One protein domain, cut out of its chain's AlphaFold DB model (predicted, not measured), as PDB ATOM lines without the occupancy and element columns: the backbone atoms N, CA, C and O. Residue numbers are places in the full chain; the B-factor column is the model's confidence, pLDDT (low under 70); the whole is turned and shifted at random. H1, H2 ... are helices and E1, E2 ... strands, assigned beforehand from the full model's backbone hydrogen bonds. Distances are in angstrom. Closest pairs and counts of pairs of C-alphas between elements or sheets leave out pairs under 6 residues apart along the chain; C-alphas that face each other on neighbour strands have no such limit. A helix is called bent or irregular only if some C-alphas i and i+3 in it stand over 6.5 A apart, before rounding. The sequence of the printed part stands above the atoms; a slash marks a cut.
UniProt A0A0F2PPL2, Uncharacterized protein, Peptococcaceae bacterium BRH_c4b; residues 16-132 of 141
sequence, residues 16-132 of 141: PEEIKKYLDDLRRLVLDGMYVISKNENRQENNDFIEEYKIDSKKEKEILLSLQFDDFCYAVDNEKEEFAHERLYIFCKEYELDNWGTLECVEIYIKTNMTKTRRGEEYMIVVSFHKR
ATOM      1  N   PRO A  16     216.967 203.280 300.794       98.38
ATOM      2  CA  PRO A  16     216.061 202.234 300.327       98.38
ATOM      3  C   PRO A  16     216.691 201.324 299.262       98.38
ATOM      4  O   PRO A  16     216.461 200.118 299.267       98.38
ATOM      5  N   GLU A  17     217.500 201.876 298.356       98.38
ATOM      6  CA  GLU A  17     218.154 201.153 297.259       98.38
ATOM      7  C   GLU A  17     219.202 200.153 297.758       98.38
ATOM      8  O   GLU A  17     219.261 199.027 297.260       98.38
ATOM      9  N   GLU A  18     219.992 200.516 298.771       98.12
ATOM     10  CA  GLU A  18     220.952 199.598 299.400       98.12
ATOM     11  C   GLU A  18     220.247 198.403 300.048       98.12
ATOM     12  O   GLU A  18     220.686 197.261 299.891       98.12
ATOM     13  N   ILE A  19     219.123 198.648 300.724       98.56
ATOM     14  CA  ILE A  19     218.344 197.580 301.357       98.56
ATOM     15  C   ILE A  19     217.615 196.726 300.319       98.56
ATOM     16  O   ILE A  19     217.585 195.505 300.462       98.56
ATOM     17  N   LYS A  20     217.091 197.314 299.236       98.62
ATOM     18  CA  LYS A  20     216.526 196.545 298.112       98.62
ATOM     19  C   LYS A  20     217.568 195.602 297.510       98.62
ATOM     20  O   LYS A  20     217.269 194.427 297.339       98.62
ATOM     21  N   LYS A  21     218.799 196.075 297.292       98.38
ATOM     22  CA  LYS A  21     219.897 195.236 296.792       98.38
ATOM     23  C   LYS A  21     220.209 194.072 297.740       98.38
ATOM     24  O   LYS A  21     220.339 192.941 297.287       98.38
ATOM     25  N   TYR A  22     220.276 194.332 299.047       98.00
ATOM     26  CA  TYR A  22     220.439 193.271 300.047       98.00
ATOM     27  C   TYR A  22     219.294 192.247 299.992       98.00
ATOM     28  O   TYR A  22     219.527 191.041 300.055       98.00
ATOM     29  N   LEU A  23     218.050 192.711 299.854       98.69
ATOM     30  CA  LEU A  23     216.882 191.838 299.742       98.69
ATOM     31  C   LEU A  23     216.876 191.020 298.446       98.69
ATOM     32  O   LEU A  23     216.401 189.888 298.463       98.69
ATOM     33  N   ASP A  24     217.415 191.538 297.344       98.56
ATOM     34  CA  ASP A  24     217.543 190.780 296.094       98.56
ATOM     35  C   ASP A  24     218.514 189.600 296.248       98.56
ATOM     36  O   ASP A  24     218.186 188.475 295.860       98.56
ATOM     37  N   ASP A  25     219.658 189.815 296.906       98.19
ATOM     38  CA  ASP A  25     220.589 188.735 297.254       98.19
ATOM     39  C   ASP A  25     219.958 187.731 298.229       98.19
ATOM     40  O   ASP A  25     220.075 186.518 298.040       98.19
ATOM     41  N   LEU A  26     219.221 188.219 299.233       98.38
ATOM     42  CA  LEU A  26     218.488 187.374 300.178       98.38
ATOM     43  C   LEU A  26     217.485 186.480 299.448       98.38
ATOM     44  O   LEU A  26     217.462 185.270 299.669       98.38
ATOM     45  N   ARG A  27     216.669 187.057 298.560       98.69
ATOM     46  CA  ARG A  27     215.648 186.319 297.807       98.69
ATOM     47  C   ARG A  27     216.280 185.253 296.926       98.69
ATOM     48  O   ARG A  27     215.793 184.125 296.924       98.69
ATOM     49  N   ARG A  28     217.377 185.573 296.233       98.56
ATOM     50  CA  ARG A  28     218.129 184.594 295.437       98.56
ATOM     51  C   ARG A  28     218.593 183.419 296.301       98.56
ATOM     52  O   ARG A  28     218.276 182.280 295.982       98.56
ATOM     53  N   LEU A  29     219.248 183.687 297.434       98.50
ATOM     54  CA  LEU A  29     219.717 182.635 298.346       98.50
ATOM     55  C   LEU A  29     218.568 181.781 298.905       98.50
ATOM     56  O   LEU A  29     218.709 180.565 299.032       98.50
ATOM     57  N   VAL A  30     217.415 182.381 299.212       98.44
ATOM     58  CA  VAL A  30     216.232 181.646 299.692       98.44
ATOM     59  C   VAL A  30     215.646 180.737 298.608       98.44
ATOM     60  O   VAL A  30     215.308 179.581 298.892       98.44
ATOM     61  N   LEU A  31     215.546 181.229 297.368       98.31
ATOM     62  CA  LEU A  31     215.065 180.452 296.221       98.31
ATOM     63  C   LEU A  31     216.006 179.285 295.896       98.31
ATOM     64  O   LEU A  31     215.529 178.171 295.684       98.31
ATOM     65  N   ASP A  32     217.318 179.516 295.975       97.56
ATOM     66  CA  ASP A  32     218.359 178.506 295.748       97.56
ATOM     67  C   ASP A  32     218.487 177.498 296.910       97.56
ATOM     68  O   ASP A  32     219.231 176.522 296.818       97.56
ATOM     69  N   GLY A  33     217.779 177.709 298.027       97.31
ATOM     70  CA  GLY A  33     217.913 176.884 299.234       97.31
ATOM     71  C   GLY A  33     219.246 177.077 299.968       97.31
ATOM     72  O   GLY A  33     219.601 176.278 300.832       97.31
ATOM     73  N   MET A  34     219.969 178.152 299.656       97.81
ATOM     74  CA  MET A  34     221.272 178.521 300.210       97.81
ATOM     75  C   MET A  34     221.121 179.360 301.485       97.81
ATOM     76  O   MET A  34     221.724 180.426 301.641       97.81
ATOM     77  N   TYR A  35     220.290 178.880 302.412       98.12
ATOM     78  CA  TYR A  35     220.102 179.504 303.716       98.12
ATOM     79  C   TYR A  35     219.769 178.494 304.818       98.12
ATOM     80  O   TYR A  35     219.358 177.364 304.546       98.12
ATOM     81  N   VAL A  36     219.910 178.920 306.075       97.56
ATOM     82  CA  VAL A  36     219.447 178.170 307.252       97.56
ATOM     83  C   VAL A  36     218.882 179.100 308.317       97.56
ATOM     84  O   VAL A  36     219.398 180.199 308.528       97.56
ATOM     85  N   ILE A  37     217.858 178.639 309.038       97.81
ATOM     86  CA  ILE A  37     217.422 179.247 310.299       97.81
ATOM     87  C   ILE A  37     218.138 178.556 311.458       97.81
ATOM     88  O   ILE A  37     218.119 177.332 311.579       97.81
ATOM     89  N   SER A  38     218.784 179.336 312.324       96.00
ATOM     90  CA  SER A  38     219.524 178.809 313.473       96.00
ATOM     91  C   SER A  38     218.572 178.234 314.531       96.00
ATOM     92  O   SER A  38     217.775 178.981 315.087       96.00
ATOM     93  N   LYS A  39     218.693 176.935 314.848       92.12
ATOM     94  CA  LYS A  39     217.805 176.187 315.777       92.12
ATOM     95  C   LYS A  39     218.540 175.528 316.968       92.12
ATOM     96  O   LYS A  39     218.073 174.551 317.540       92.12
ATOM     97  N   ASN A  40     219.736 176.014 317.321       89.69
ATOM     98  CA  ASN A  40     220.532 175.457 318.431       89.69
ATOM     99  C   ASN A  40     219.996 175.861 319.823       89.69
ATOM    100  O   ASN A  40     219.111 176.702 319.922       89.69
ATOM    101  N   GLU A  41     220.568 175.307 320.899       83.56
ATOM    102  CA  GLU A  41     220.159 175.559 322.299       83.56
ATOM    103  C   GLU A  41     220.151 177.048 322.699       83.56
ATOM    104  O   GLU A  41     219.348 177.475 323.522       83.56
ATOM    105  N   ASN A  42     220.981 177.881 322.060       89.62
ATOM    106  CA  ASN A  42     221.014 179.328 322.290       89.62
ATOM    107  C   ASN A  42     219.957 180.086 321.464       89.62
ATOM    108  O   ASN A  42     219.998 181.317 321.377       89.62
ATOM    109  N   ARG A  43     219.064 179.368 320.774       93.19
ATOM    110  CA  ARG A  43     218.034 179.886 319.863       93.19
ATOM    111  C   ARG A  43     216.659 179.294 320.165       93.19
ATOM    112  O   ARG A  43     215.862 179.116 319.250       93.19
ATOM    113  N   GLN A  44     216.373 179.053 321.446       96.06
ATOM    114  CA  GLN A  44     215.084 178.515 321.878       96.06
ATOM    115  C   GLN A  44     213.901 179.371 321.405       96.06
ATOM    116  O   GLN A  44     212.943 178.810 320.902       96.06
ATOM    117  N   GLU A  45     214.015 180.707 321.398       97.31
ATOM    118  CA  GLU A  45     212.949 181.586 320.878       97.31
ATOM    119  C   GLU A  45     212.599 181.307 319.404       97.31
ATOM    120  O   GLU A  45     211.441 181.429 319.015       97.31
ATOM    121  N   ASN A  46     213.580 180.909 318.579       97.94
ATOM    122  CA  ASN A  46     213.309 180.513 317.195       97.94
ATOM    123  C   ASN A  46     212.549 179.180 317.155       97.94
ATOM    124  O   ASN A  46     211.643 179.017 316.344       97.94
ATOM    125  N   ASN A  47     212.936 178.225 318.007       97.12
ATOM    126  CA  ASN A  47     212.295 176.912 318.082       97.12
ATOM    127  C   ASN A  47     210.846 177.043 318.562       97.12
ATOM    128  O   ASN A  47     209.950 176.540 317.891       97.12
ATOM    129  N   ASP A  48     210.627 177.788 319.648       97.00
ATOM    130  CA  ASP A  48     209.309 178.029 320.236       97.00
ATOM    131  C   ASP A  48     208.380 178.704 319.222       97.00
ATOM    132  O   ASP A  48     207.265 178.247 319.006       97.00
ATOM    133  N   PHE A  49     208.861 179.743 318.527       97.44
ATOM    134  CA  PHE A  49     208.069 180.449 317.520       97.44
ATOM    135  C   PHE A  49     207.681 179.557 316.334       97.44
ATOM    136  O   PHE A  49     206.552 179.612 315.844       97.44
ATOM    137  N   ILE A  50     208.615 178.727 315.866       96.88
ATOM    138  CA  ILE A  50     208.372 177.796 314.760       96.88
ATOM    139  C   ILE A  50     207.374 176.710 315.168       96.88
ATOM    140  O   ILE A  50     206.527 176.337 314.356       96.88
ATOM    141  N   GLU A  51     207.455 176.213 316.401       95.38
ATOM    142  CA  GLU A  51     206.539 175.205 316.931       95.38
ATOM    143  C   GLU A  51     205.135 175.779 317.180       95.38
ATOM    144  O   GLU A  51     204.153 175.198 316.714       95.38
ATOM    145  N   GLU A  52     205.044 176.938 317.840       95.69
ATOM    146  CA  GLU A  52     203.790 177.623 318.183       95.69
ATOM    147  C   GLU A  52     202.934 177.882 316.938       95.69
ATOM    148  O   GLU A  52     201.776 177.463 316.882       95.69
ATOM    149  N   TYR A  53     203.535 178.481 315.905       96.62
ATOM    150  CA  TYR A  53     202.857 178.843 314.656       96.62
ATOM    151  C   TYR A  53     202.983 177.775 313.553       96.62
ATOM    152  O   TYR A  53     202.630 178.030 312.400       96.62
ATOM    153  N   LYS A  54     203.509 176.582 313.876       95.44
ATOM    154  CA  LYS A  54     203.705 175.447 312.946       95.44
ATOM    155  C   LYS A  54     204.354 175.856 311.618       95.44
ATOM    156  O   LYS A  54     203.918 175.452 310.537       95.44
ATOM    157  N   ILE A  55     205.397 176.679 311.698       96.69
ATOM    158  CA  ILE A  55     206.067 177.249 310.530       96.69
ATOM    159  C   ILE A  55     206.907 176.158 309.855       96.69
ATOM    160  O   ILE A  55     207.986 175.792 310.317       96.69
ATOM    161  N   ASP A  56     206.407 175.630 308.741       96.38
ATOM    162  CA  ASP A  56     207.145 174.688 307.904       96.38
ATOM    163  C   ASP A  56     208.136 175.402 306.967       96.38
ATOM    164  O   ASP A  56     208.142 176.625 306.828       96.38
ATOM    165  N   SER A  57     208.975 174.633 306.270       95.88
ATOM    166  CA  SER A  57     209.982 175.190 305.355       95.88
ATOM    167  C   SER A  57     209.381 176.006 304.204       95.88
ATOM    168  O   SER A  57     210.037 176.905 303.677       95.88
ATOM    169  N   LYS A  58     208.134 175.727 303.803       97.62
ATOM    170  CA  LYS A  58     207.433 176.514 302.787       97.62
ATOM    171  C   LYS A  58     207.059 177.883 303.353       97.62
ATOM    172  O   LYS A  58     207.301 178.889 302.688       97.62
ATOM    173  N   LYS A  59     206.525 177.926 304.573       97.94
ATOM    174  CA  LYS A  59     206.159 179.159 305.268       97.94
ATOM    175  C   LYS A  59     207.392 179.980 305.655       97.94
ATOM    176  O   LYS A  59     207.367 181.193 305.475       97.94
ATOM    177  N   GLU A  60     208.493 179.342 306.071       97.69
ATOM    178  CA  GLU A  60     209.796 180.003 306.269       97.69
ATOM    179  C   GLU A  60     210.205 180.778 305.000       97.69
ATOM    180  O   GLU A  60     210.494 181.975 305.065       97.69
ATOM    181  N   LYS A  61     210.177 180.119 303.830       98.25
ATOM    182  CA  LYS A  61     210.496 180.754 302.539       98.25
ATOM    183  C   LYS A  61     209.538 181.889 302.200       98.25
ATOM    184  O   LYS A  61     209.990 182.945 301.776       98.25
ATOM    185  N   GLU A  62     208.237 181.681 302.378       98.38
ATOM    186  CA  GLU A  62     207.202 182.683 302.098       98.38
ATOM    187  C   GLU A  62     207.449 183.977 302.888       98.38
ATOM    188  O   GLU A  62     207.513 185.058 302.301       98.38
ATOM    189  N   ILE A  63     207.702 183.858 304.197       98.62
ATOM    190  CA  ILE A  63     207.989 184.994 305.080       98.62
ATOM    191  C   ILE A  63     209.266 185.713 304.630       98.62
ATOM    192  O   ILE A  63     209.246 186.930 304.440       98.62
ATOM    193  N   LEU A  64     210.364 184.981 304.404       98.75
ATOM    194  CA  LEU A  64     211.644 185.575 304.001       98.75
ATOM    195  C   LEU A  64     211.565 186.270 302.632       98.75
ATOM    196  O   LEU A  64     212.109 187.359 302.467       98.75
ATOM    197  N   LEU A  65     210.861 185.682 301.660       98.69
ATOM    198  CA  LEU A  65     210.667 186.277 300.333       98.69
ATOM    199  C   LEU A  65     209.751 187.510 300.368       98.69
ATOM    200  O   LEU A  65     209.880 188.387 299.511       98.69
ATOM    201  N   SER A  66     208.859 187.598 301.360       98.56
ATOM    202  CA  SER A  66     207.928 188.720 301.530       98.56
ATOM    203  C   SER A  66     208.557 189.988 302.119       98.56
ATOM    204  O   SER A  66     207.914 191.042 302.089       98.56
ATOM    205  N   LEU A  67     209.790 189.906 302.641       98.69
ATOM    206  CA  LEU A  67     210.505 191.047 303.214       98.69
ATOM    207  C   LEU A  67     210.587 192.207 302.216       98.69
ATOM    208  O   LEU A  67     210.999 192.036 301.060       98.69
ATOM    209  N   GLN A  68     210.200 193.391 302.684       98.50
ATOM    210  CA  GLN A  68     210.289 194.649 301.955       98.50
ATOM    211  C   GLN A  68     211.359 195.555 302.562       98.50
ATOM    212  O   GLN A  68     211.827 195.344 303.681       98.50
ATOM    213  N   PHE A  69     211.787 196.564 301.799       98.50
ATOM    214  CA  PHE A  69     212.859 197.454 302.245       98.50
ATOM    215  C   PHE A  69     212.463 198.247 303.493       98.50
ATOM    216  O   PHE A  69     213.317 198.522 304.325       98.50
ATOM    217  N   ASP A  70     211.182 198.572 303.652       98.12
ATOM    218  CA  ASP A  70     210.628 199.299 304.791       98.12
ATOM    219  C   ASP A  70     210.399 198.416 306.025       98.12
ATOM    220  O   ASP A  70     210.213 198.936 307.121       98.12
ATOM    221  N   ASP A  71     210.505 197.089 305.902       98.56
ATOM    222  CA  ASP A  71     210.595 196.183 307.053       98.56
ATOM    223  C   ASP A  71     211.983 196.253 307.729       98.56
ATOM    224  O   ASP A  71     212.170 195.743 308.838       98.56
ATOM    225  N   PHE A  72     212.976 196.882 307.087       98.69
ATOM    226  CA  PHE A  72     214.315 197.061 307.643       98.69
ATOM    227  C   PHE A  72     214.331 198.055 308.805       98.69
ATOM    228  O   PHE A  72     213.754 199.143 308.757       98.69
ATOM    229  N   CYS A  73     215.059 197.685 309.856       98.44
ATOM    230  CA  CYS A  73     215.174 198.477 311.074       98.44
ATOM    231  C   CYS A  73     216.569 199.090 311.220       98.44
ATOM    232  O   CYS A  73     216.710 200.292 311.428       98.44
ATOM    233  N   TYR A  74     217.611 198.261 311.176       98.00
ATOM    234  CA  TYR A  74     219.008 198.681 311.314       98.00
ATOM    235  C   TYR A  74     219.949 197.511 311.022       98.00
ATOM    236  O   TYR A  74     219.532 196.352 310.993       98.00
ATOM    237  N   ALA A  75     221.240 197.804 310.884       97.25
ATOM    238  CA  ALA A  75     222.286 196.789 310.936       97.25
ATOM    239  C   ALA A  75     223.152 196.955 312.193       97.25
ATOM    240  O   ALA A  75     223.193 198.026 312.802       97.25
ATOM    241  N   VAL A  76     223.842 195.897 312.603       95.25
ATOM    242  CA  VAL A  76     224.773 195.910 313.739       95.25
ATOM    243  C   VAL A  76     225.975 195.021 313.445       95.25
ATOM    244  O   VAL A  76     225.863 194.039 312.708       95.25
ATOM    245  N   ASP A  77     227.130 195.366 314.009       92.19
ATOM    246  CA  ASP A  77     228.295 194.479 313.974       92.19
ATOM    247  C   ASP A  77     228.004 193.153 314.690       92.19
ATOM    248  O   ASP A  77     227.244 193.098 315.664       92.19
ATOM    249  N   ASN A  78     228.646 192.076 314.241       86.38
ATOM    250  CA  ASN A  78     228.630 190.825 314.984       86.38
ATOM    251  C   ASN A  78     229.475 190.952 316.268       86.38
ATOM    252  O   ASN A  78     230.630 191.376 316.231       86.38
ATOM    253  N   GLU A  79     228.903 190.566 317.410       82.50
ATOM    254  CA  GLU A  79     229.596 190.582 318.709       82.50
ATOM    255  C   GLU A  79     230.716 189.537 318.785       82.50
ATOM    256  O   GLU A  79     231.670 189.695 319.549       82.50
ATOM    257  N   LYS A  80     230.611 188.464 317.995       81.62
ATOM    258  CA  LYS A  80     231.623 187.412 317.942       81.62
ATOM    259  C   LYS A  80     232.815 187.866 317.109       81.62
ATOM    260  O   LYS A  80     232.681 188.148 315.920       81.62
ATOM    261  N   GLU A  81     233.993 187.870 317.723       75.12
ATOM    262  CA  GLU A  81     235.240 188.319 317.094       75.12
ATOM    263  C   GLU A  81     235.581 187.536 315.817       75.12
ATOM    264  O   GLU A  81     235.971 188.129 314.815       75.12
ATOM    265  N   GLU A  82     235.324 186.229 315.799       77.75
ATOM    266  CA  GLU A  82     235.516 185.372 314.618       77.75
ATOM    267  C   GLU A  82     234.659 185.788 313.401       77.75
ATOM    268  O   GLU A  82     235.043 185.538 312.259       77.75
ATOM    269  N   PHE A  83     233.551 186.504 313.625       80.19
ATOM    270  CA  PHE A  83     232.632 187.002 312.593       80.19
ATOM    271  C   PHE A  83     232.645 188.530 312.487       80.19
ATOM    272  O   PHE A  83     231.700 189.145 312.001       80.19
ATOM    273  N   ALA A  84     233.743 189.157 312.915       75.31
ATOM    274  CA  ALA A  84     233.961 190.602 312.928       75.31
ATOM    275  C   ALA A  84     233.636 191.356 311.638       75.31
ATOM    276  O   ALA A  84     233.378 192.559 311.684       75.31
ATOM    277  N   HIS A  85     233.798 190.665 310.516       76.75
ATOM    278  CA  HIS A  85     233.664 191.168 309.157       76.75
ATOM    279  C   HIS A  85     232.222 191.059 308.646       76.75
ATOM    280  O   HIS A  85     231.894 191.629 307.608       76.75
ATOM    281  N   GLU A  86     231.364 190.339 309.368       84.88
ATOM    282  CA  GLU A  86     229.964 190.148 309.028       84.88
ATOM    283  C   GLU A  86     229.095 191.196 309.729       84.88
ATOM    284  O   GLU A  86     229.267 191.507 310.911       84.88
ATOM    285  N   ARG A  87     228.112 191.717 308.993       91.81
ATOM    286  CA  ARG A  87     227.065 192.584 309.538       91.81
ATOM    287  C   ARG A  87     225.773 191.801 309.680       91.81
ATOM    288  O   ARG A  87     225.398 191.038 308.791       91.81
ATOM    289  N   LEU A  88     225.089 192.036 310.792       96.25
ATOM    290  CA  LEU A  88     223.760 191.509 311.052       96.25
ATOM    291  C   LEU A  88     222.735 192.549 310.608       96.25
ATOM    292  O   LEU A  88     222.764 193.677 311.098       96.25
ATOM    293  N   TYR A  89     221.836 192.172 309.705       98.12
ATOM    294  CA  TYR A  89     220.728 192.996 309.229       98.12
ATOM    295  C   TYR A  89     219.462 192.604 309.983       98.12
ATOM    296  O   TYR A  89     219.148 191.420 310.108       98.12
ATOM    297  N   ILE A  90     218.774 193.597 310.544       98.56
ATOM    298  CA  ILE A  90     217.587 193.401 311.369       98.56
ATOM    299  C   ILE A  90     216.371 193.914 310.607       98.56
ATOM    300  O   ILE A  90     216.322 195.077 310.200       98.56
ATOM    301  N   PHE A  91     215.370 193.049 310.505       98.69
ATOM    302  CA  PHE A  91     214.058 193.337 309.954       98.69
ATOM    303  C   PHE A  91     212.983 193.063 311.002       98.69
ATOM    304  O   PHE A  91     213.149 192.207 311.878       98.69
ATOM    305  N   CYS A  92     211.864 193.769 310.891       98.56
ATOM    306  CA  CYS A  92     210.658 193.461 311.637       98.56
ATOM    307  C   CYS A  92     209.472 193.365 310.683       98.56
ATOM    308  O   CYS A  92     209.007 194.369 310.153       98.56
ATOM    309  N   LYS A  93     208.998 192.145 310.439       98.25
ATOM    310  CA  LYS A  93     207.947 191.883 309.460       98.25
ATOM    311  C   LYS A  93     206.604 191.718 310.147       98.25
ATOM    312  O   LYS A  93     206.440 190.767 310.898       98.25
ATOM    313  N   GLU A  94     205.636 192.572 309.848       98.06
ATOM    314  CA  GLU A  94     204.236 192.250 310.133       98.06
ATOM    315  C   GLU A  94     203.771 191.142 309.180       98.06
ATOM    316  O   GLU A  94     203.941 191.247 307.958       98.06
ATOM    317  N   TYR A  95     203.242 190.058 309.742       98.06
ATOM    318  CA  TYR A  95     202.818 188.877 309.001       98.06
ATOM    319  C   TYR A  95     201.619 188.214 309.676       98.06
ATOM    320  O   TYR A  95     201.607 188.052 310.893       98.06
ATOM    321  N   GLU A  96     200.631 187.788 308.894       97.62
ATOM    322  CA  GLU A  96     199.487 187.037 309.412       97.62
ATOM    323  C   GLU A  96     199.819 185.539 309.488       97.62
ATOM    324  O   GLU A  96     200.197 184.921 308.487       97.62
ATOM    325  N   LEU A  97     199.703 184.954 310.679       97.00
ATOM    326  CA  LEU A  97     199.979 183.541 310.941       97.00
ATOM    327  C   LEU A  97     198.765 182.854 311.560       97.00
ATOM    328  O   LEU A  97     198.039 183.452 312.350       97.00
ATOM    329  N   ASP A  98     198.567 181.580 311.219       93.12
ATOM    330  CA  ASP A  98     197.577 180.732 311.880       93.12
ATOM    331  C   ASP A  98     198.149 180.195 313.194       93.12
ATOM    332  O   ASP A  98     199.178 179.517 313.211       93.12
ATOM    333  N   ASN A  99     197.462 180.499 314.288       92.00
ATOM    334  CA  ASN A  99     197.709 179.958 315.612       92.00
ATOM    335  C   ASN A  99     196.538 179.046 315.993       92.00
ATOM    336  O   ASN A  99     195.527 179.485 316.545       92.00
ATOM    337  N   TRP A 100     196.642 177.765 315.632       89.56
ATOM    338  CA  TRP A 100     195.639 176.734 315.938       89.56
ATOM    339  C   TRP A 100     194.212 177.098 315.485       89.56
ATOM    340  O   TRP A 100     193.240 176.861 316.204       89.56
ATOM    341  N   GLY A 101     194.083 177.641 314.271       91.38
ATOM    342  CA  GLY A 101     192.809 178.048 313.672       91.38
ATOM    343  C   GLY A 101     192.411 179.504 313.927       91.38
ATOM    344  O   GLY A 101     191.336 179.917 313.488       91.38
ATOM    345  N   THR A 102     193.243 180.281 314.627       93.69
ATOM    346  CA  THR A 102     193.062 181.729 314.803       93.69
ATOM    347  C   THR A 102     194.126 182.480 314.016       93.69
ATOM    348  O   THR A 102     195.313 182.267 314.238       93.69
ATOM    349  N   LEU A 103     193.716 183.377 313.117       95.12
ATOM    350  CA  LEU A 103     194.653 184.254 312.414       95.12
ATOM    351  C   LEU A 103     195.111 185.383 313.341       95.12
ATOM    352  O   LEU A 103     194.293 186.121 313.894       95.12
ATOM    353  N   GLU A 104     196.423 185.522 313.490       96.00
ATOM    354  CA  GLU A 104     197.070 186.562 314.283       96.00
ATOM    355  C   GLU A 104     198.014 187.386 313.409       96.00
ATOM    356  O   GLU A 104     198.845 186.832 312.689       96.00
ATOM    357  N   CYS A 105     197.947 188.716 313.515       96.56
ATOM    358  CA  CYS A 105     198.987 189.579 312.965       96.56
ATOM    359  C   CYS A 105     200.173 189.612 313.936       96.56
ATOM    360  O   CYS A 105     200.048 190.062 315.078       96.56
ATOM    361  N   VAL A 106     201.319 189.113 313.483       97.50
ATOM    362  CA  VAL A 106     202.534 188.969 314.278       97.50
ATOM    363  C   VAL A 106     203.637 189.838 313.693       97.50
ATOM    364  O   VAL A 106     203.954 189.757 312.510       97.50
ATOM    365  N   GLU A 107     204.284 190.629 314.542       98.12
ATOM    366  CA  GLU A 107     205.549 191.279 314.212       98.12
ATOM    367  C   GLU A 107     206.698 190.283 314.412       98.12
ATOM    368  O   GLU A 107     207.068 189.945 315.539       98.12
ATOM    369  N   ILE A 108     207.274 189.796 313.322       98.62
ATOM    370  CA  ILE A 108     208.368 188.827 313.319       98.62
ATOM    371  C   ILE A 108     209.696 189.580 313.342       98.62
ATOM    372  O   ILE A 108     210.015 190.335 312.424       98.62
ATOM    373  N   TYR A 109     210.495 189.358 314.380       98.75
ATOM    374  CA  TYR A 109     211.872 189.826 314.457       98.75
ATOM    375  C   TYR A 109     212.791 188.872 313.693       98.75
ATOM    376  O   TYR A 109     212.931 187.696 314.042       98.75
ATOM    377  N   ILE A 110     213.441 189.398 312.656       98.69
ATOM    378  CA  ILE A 110     214.311 188.630 311.770       98.69
ATOM    379  C   ILE A 110     215.701 189.257 311.787       98.69
ATOM    380  O   ILE A 110     215.864 190.456 311.570       98.69
ATOM    381  N   LYS A 111     216.723 188.441 312.050       98.00
ATOM    382  CA  LYS A 111     218.127 188.863 312.056       98.00
ATOM    383  C   LYS A 111     218.931 187.964 311.144       98.00
ATOM    384  O   LYS A 111     219.000 186.763 311.397       98.00
ATOM    385  N   THR A 112     219.572 188.539 310.139       97.69
ATOM    386  CA  THR A 112     220.290 187.792 309.106       97.69
ATOM    387  C   THR A 112     221.731 188.257 308.967       97.69
ATOM    388  O   THR A 112     222.050 189.419 309.199       97.69
ATOM    389  N   ASN A 113     222.608 187.361 308.537       95.19
ATOM    390  CA  ASN A 113     223.909 187.689 307.961       95.19
ATOM    391  C   ASN A 113     224.109 186.864 306.688       95.19
ATOM    392  O   ASN A 113     223.580 185.760 306.551       95.19
ATOM    393  N   MET A 114     224.880 187.414 305.754       94.25
ATOM    394  CA  MET A 114     225.344 186.700 304.568       94.25
ATOM    395  C   MET A 114     226.831 186.417 304.733       94.25
ATOM    396  O   MET A 114     227.597 187.299 305.119       94.25
ATOM    397  N   THR A 115     227.217 185.182 304.453       92.12
ATOM    398  CA  THR A 115     228.581 184.677 304.591       92.12
ATOM    399  C   THR A 115     228.934 183.813 303.382       92.12
ATOM    400  O   THR A 115     228.170 183.735 302.416       92.12
ATOM    401  N   LYS A 116     230.101 183.169 303.412       91.69
ATOM    402  CA  LYS A 116     230.531 182.231 302.373       91.69
ATOM    403  C   LYS A 116     230.783 180.846 302.949       91.69
ATOM    404  O   LYS A 116     231.366 180.696 304.021       91.69
ATOM    405  N   THR A 117     230.379 179.812 302.216       89.62
ATOM    406  CA  THR A 117     230.740 178.429 302.530       89.62
ATOM    407  C   THR A 117     232.251 178.230 302.374       89.62
ATOM    408  O   THR A 117     232.956 179.039 301.767       89.62
ATOM    409  N   ARG A 118     232.773 177.088 302.843       89.00
ATOM    410  CA  ARG A 118     234.185 176.707 302.625       89.00
ATOM    411  C   ARG A 118     234.577 176.639 301.142       89.00
ATOM    412  O   ARG A 118     235.761 176.691 300.833       89.00
ATOM    413  N   ARG A 119     233.597 176.494 300.242       91.44
ATOM    414  CA  ARG A 119     233.785 176.465 298.784       91.44
ATOM    415  C   ARG A 119     233.686 177.853 298.142       91.44
ATOM    416  O   ARG A 119     233.863 177.968 296.938       91.44
ATOM    417  N   GLY A 120     233.431 178.897 298.934       91.50
ATOM    418  CA  GLY A 120     233.304 180.278 298.469       91.50
ATOM    419  C   GLY A 120     231.909 180.659 297.970       91.50
ATOM    420  O   GLY A 120     231.739 181.780 297.497       91.50
ATOM    421  N   GLU A 121     230.926 179.764 298.083       93.62
ATOM    422  CA  GLU A 121     229.534 180.022 297.697       93.62
ATOM    423  C   GLU A 121     228.868 180.919 298.736       93.62
ATOM    424  O   GLU A 121     229.070 180.733 299.935       93.62
ATOM    425  N   GLU A 122     228.068 181.882 298.298       94.94
ATOM    426  CA  GLU A 122     227.308 182.727 299.216       94.94
ATOM    427  C   GLU A 122     226.225 181.922 299.931       94.94
ATOM    428  O   GLU A 122     225.598 181.032 299.356       94.94
ATOM    429  N   TYR A 123     226.020 182.234 301.205       96.12
ATOM    430  CA  TYR A 123     225.082 181.530 302.061       96.12
ATOM    431  C   TYR A 123     224.498 182.485 303.097       96.12
ATOM    432  O   TYR A 123     225.223 183.296 303.678       96.12
ATOM    433  N   MET A 124     223.196 182.387 303.355       97.12
ATOM    434  CA  MET A 124     222.530 183.211 304.362       97.12
ATOM    435  C   MET A 124     222.289 182.428 305.652       97.12
ATOM    436  O   MET A 124     221.762 181.318 305.648       97.12
ATOM    437  N   ILE A 125     222.584 183.051 306.786       96.62
ATOM    438  CA  ILE A 125     222.189 182.542 308.095       96.62
ATOM    439  C   ILE A 125     221.129 183.480 308.667       96.62
ATOM    440  O   ILE A 125     221.358 184.675 308.847       96.62
ATOM    441  N   VAL A 126     219.959 182.929 308.981       97.94
ATOM    442  CA  VAL A 126     218.926 183.599 309.771       97.94
ATOM    443  C   VAL A 126     219.195 183.260 311.237       97.94
ATOM    444  O   VAL A 126     218.961 182.146 311.710       97.94
ATOM    445  N   VAL A 127     219.784 184.214 311.950       96.00
ATOM    446  CA  VAL A 127     220.232 184.071 313.339       96.00
ATOM    447  C   VAL A 127     219.060 184.136 314.310       96.00
ATOM    448  O   VAL A 127     219.022 183.357 315.262       96.00
ATOM    449  N   SER A 128     218.120 185.050 314.074       97.50
ATOM    450  CA  SER A 128     216.888 185.205 314.855       97.50
ATOM    451  C   SER A 128     215.697 185.168 313.911       97.50
ATOM    452  O   SER A 128     215.739 185.806 312.859       97.50
ATOM    453  N   PHE A 129     214.672 184.418 314.294       98.38
ATOM    454  CA  PHE A 129     213.416 184.265 313.575       98.38
ATOM    455  C   PHE A 129     212.330 183.929 314.599       98.38
ATOM    456  O   PHE A 129     212.057 182.761 314.863       98.38
ATOM    457  N   HIS A 130     211.804 184.954 315.259       98.25
ATOM    458  CA  HIS A 130     210.853 184.791 316.358       98.25
ATOM    459  C   HIS A 130     209.927 186.002 316.472       98.25
ATOM    460  O   HIS A 130     210.206 187.065 315.915       98.25
ATOM    461  N   LYS A 131     208.840 185.875 317.234       97.69
ATOM    462  CA  LYS A 131     207.959 187.002 317.577       97.69
ATOM    463  C   LYS A 131     208.750 188.126 318.252       97.69
ATOM    464  O   LYS A 131     209.583 187.875 319.129       97.69
ATOM    465  N   ARG A 132     208.506 189.375 317.852       97.44
ATOM    466  CA  ARG A 132     209.166 190.552 318.421       97.44
ATOM    467  C   ARG A 132     208.887 190.627 319.924       97.44
ATOM    468  O   ARG A 132     207.746 190.735 320.354       97.44
TER     469      ARG A 132
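Overview. This is residues 16 to 132 of the 141 residues of an uncharacterized protein of Peptococcaceae bacterium BRH_c4b (UniProt A0A0F2PPL2). A twisted sheet of five strands runs through the domain, with helices H1 and H3 over one face and the irregular helix H2 over the opposite face, packed on E5. The long hairpin of E3 and E4 makes much of the length, and both of its strands bend on the way to its tip. The printed part has 117 residues, with three named helices and five named strands in the order H1 E1 H2 H3 E2 E3 E4 E5. The sheet's order is E1 E5 E4 E3 E2, mixed, and the class is mixed, helices and strands. The whole is compact, with a radius of gyration of the C-alphas of 14.1 A and spans of 43 by 34 by 26 A.

Along the chain. In the sheet, E4 is residues 102 to 116, 39.5 A long, beginning at C-alpha 102 (193.062, 181.729, 314.803). E3 is residues 87 to 99, 32.5 A, and E5 is residues 122 to 131, 27.0 A, ending at C-alpha 131 (207.959, 187.002, 317.577). E2 is residues 72 to 77, 15.6 A, and E1 is residues 35 to 37, 7.1 A. H1 is residues 16 to 31, 22.2 A, beginning at C-alpha 16 (216.061, 202.234, 300.327). H2 is residues 41 to 52, 17.0 A, and H3 is residues 57 to 66, 14.2 A.

Arrangement. E2 E3 E4 E5 form a meander, each strand the antiparallel neighbour of the one before. E3 bends by 71 degrees at residue 96 and E4 by 63 degrees at residue 105; these two C-alphas face each other at 4.4 A. Across E4 and E3, N 108 and O 93 are 2.7 A apart; across E5 and E4, N 127 and O 111 are 2.7 A apart; across E3 and E2, N 73 and O 90 are 2.9 A apart. The edge strand E1 is parallel to E5, with N 126 and O 36 at 2.8 A. H1 is on the sheet at a height of 8.5 A, over E4 and only just over E5, with 3 C-alphas on E5; on the local plane it runs across the strands, at 90 degrees to E4. H3 is on the same face, and H1 touches it with residues 26 to 31 alone, at a shallow tilt of 20 degrees, opposite ways; their closest C-alphas, of Arg 27 and Leu 65, are 5.6 A apart. H2 is on the opposite face at a height of 7.6 A, over E5 and slantwise to it at 39 degrees on the local plane; the closest C-alphas, of Asn 46 and His 130, are 5.0 A apart. H2 is irregular, with C-alphas 42 and 45 8.5 A apart. In H1 and H3 every O i to N i+4 pair is within hydrogen-bond range; in H2 6 of 8 are.

Size, cuts and confidence. The two C-alphas farthest apart, of Thr 102 and Arg 119, are 44.1 A apart. The printed part has no cut, and no link is long; E2 to E3, 9 residues, is short, and the others are tight. The mean pLDDT of the printed part is 95.2, and no printed residue is under 70.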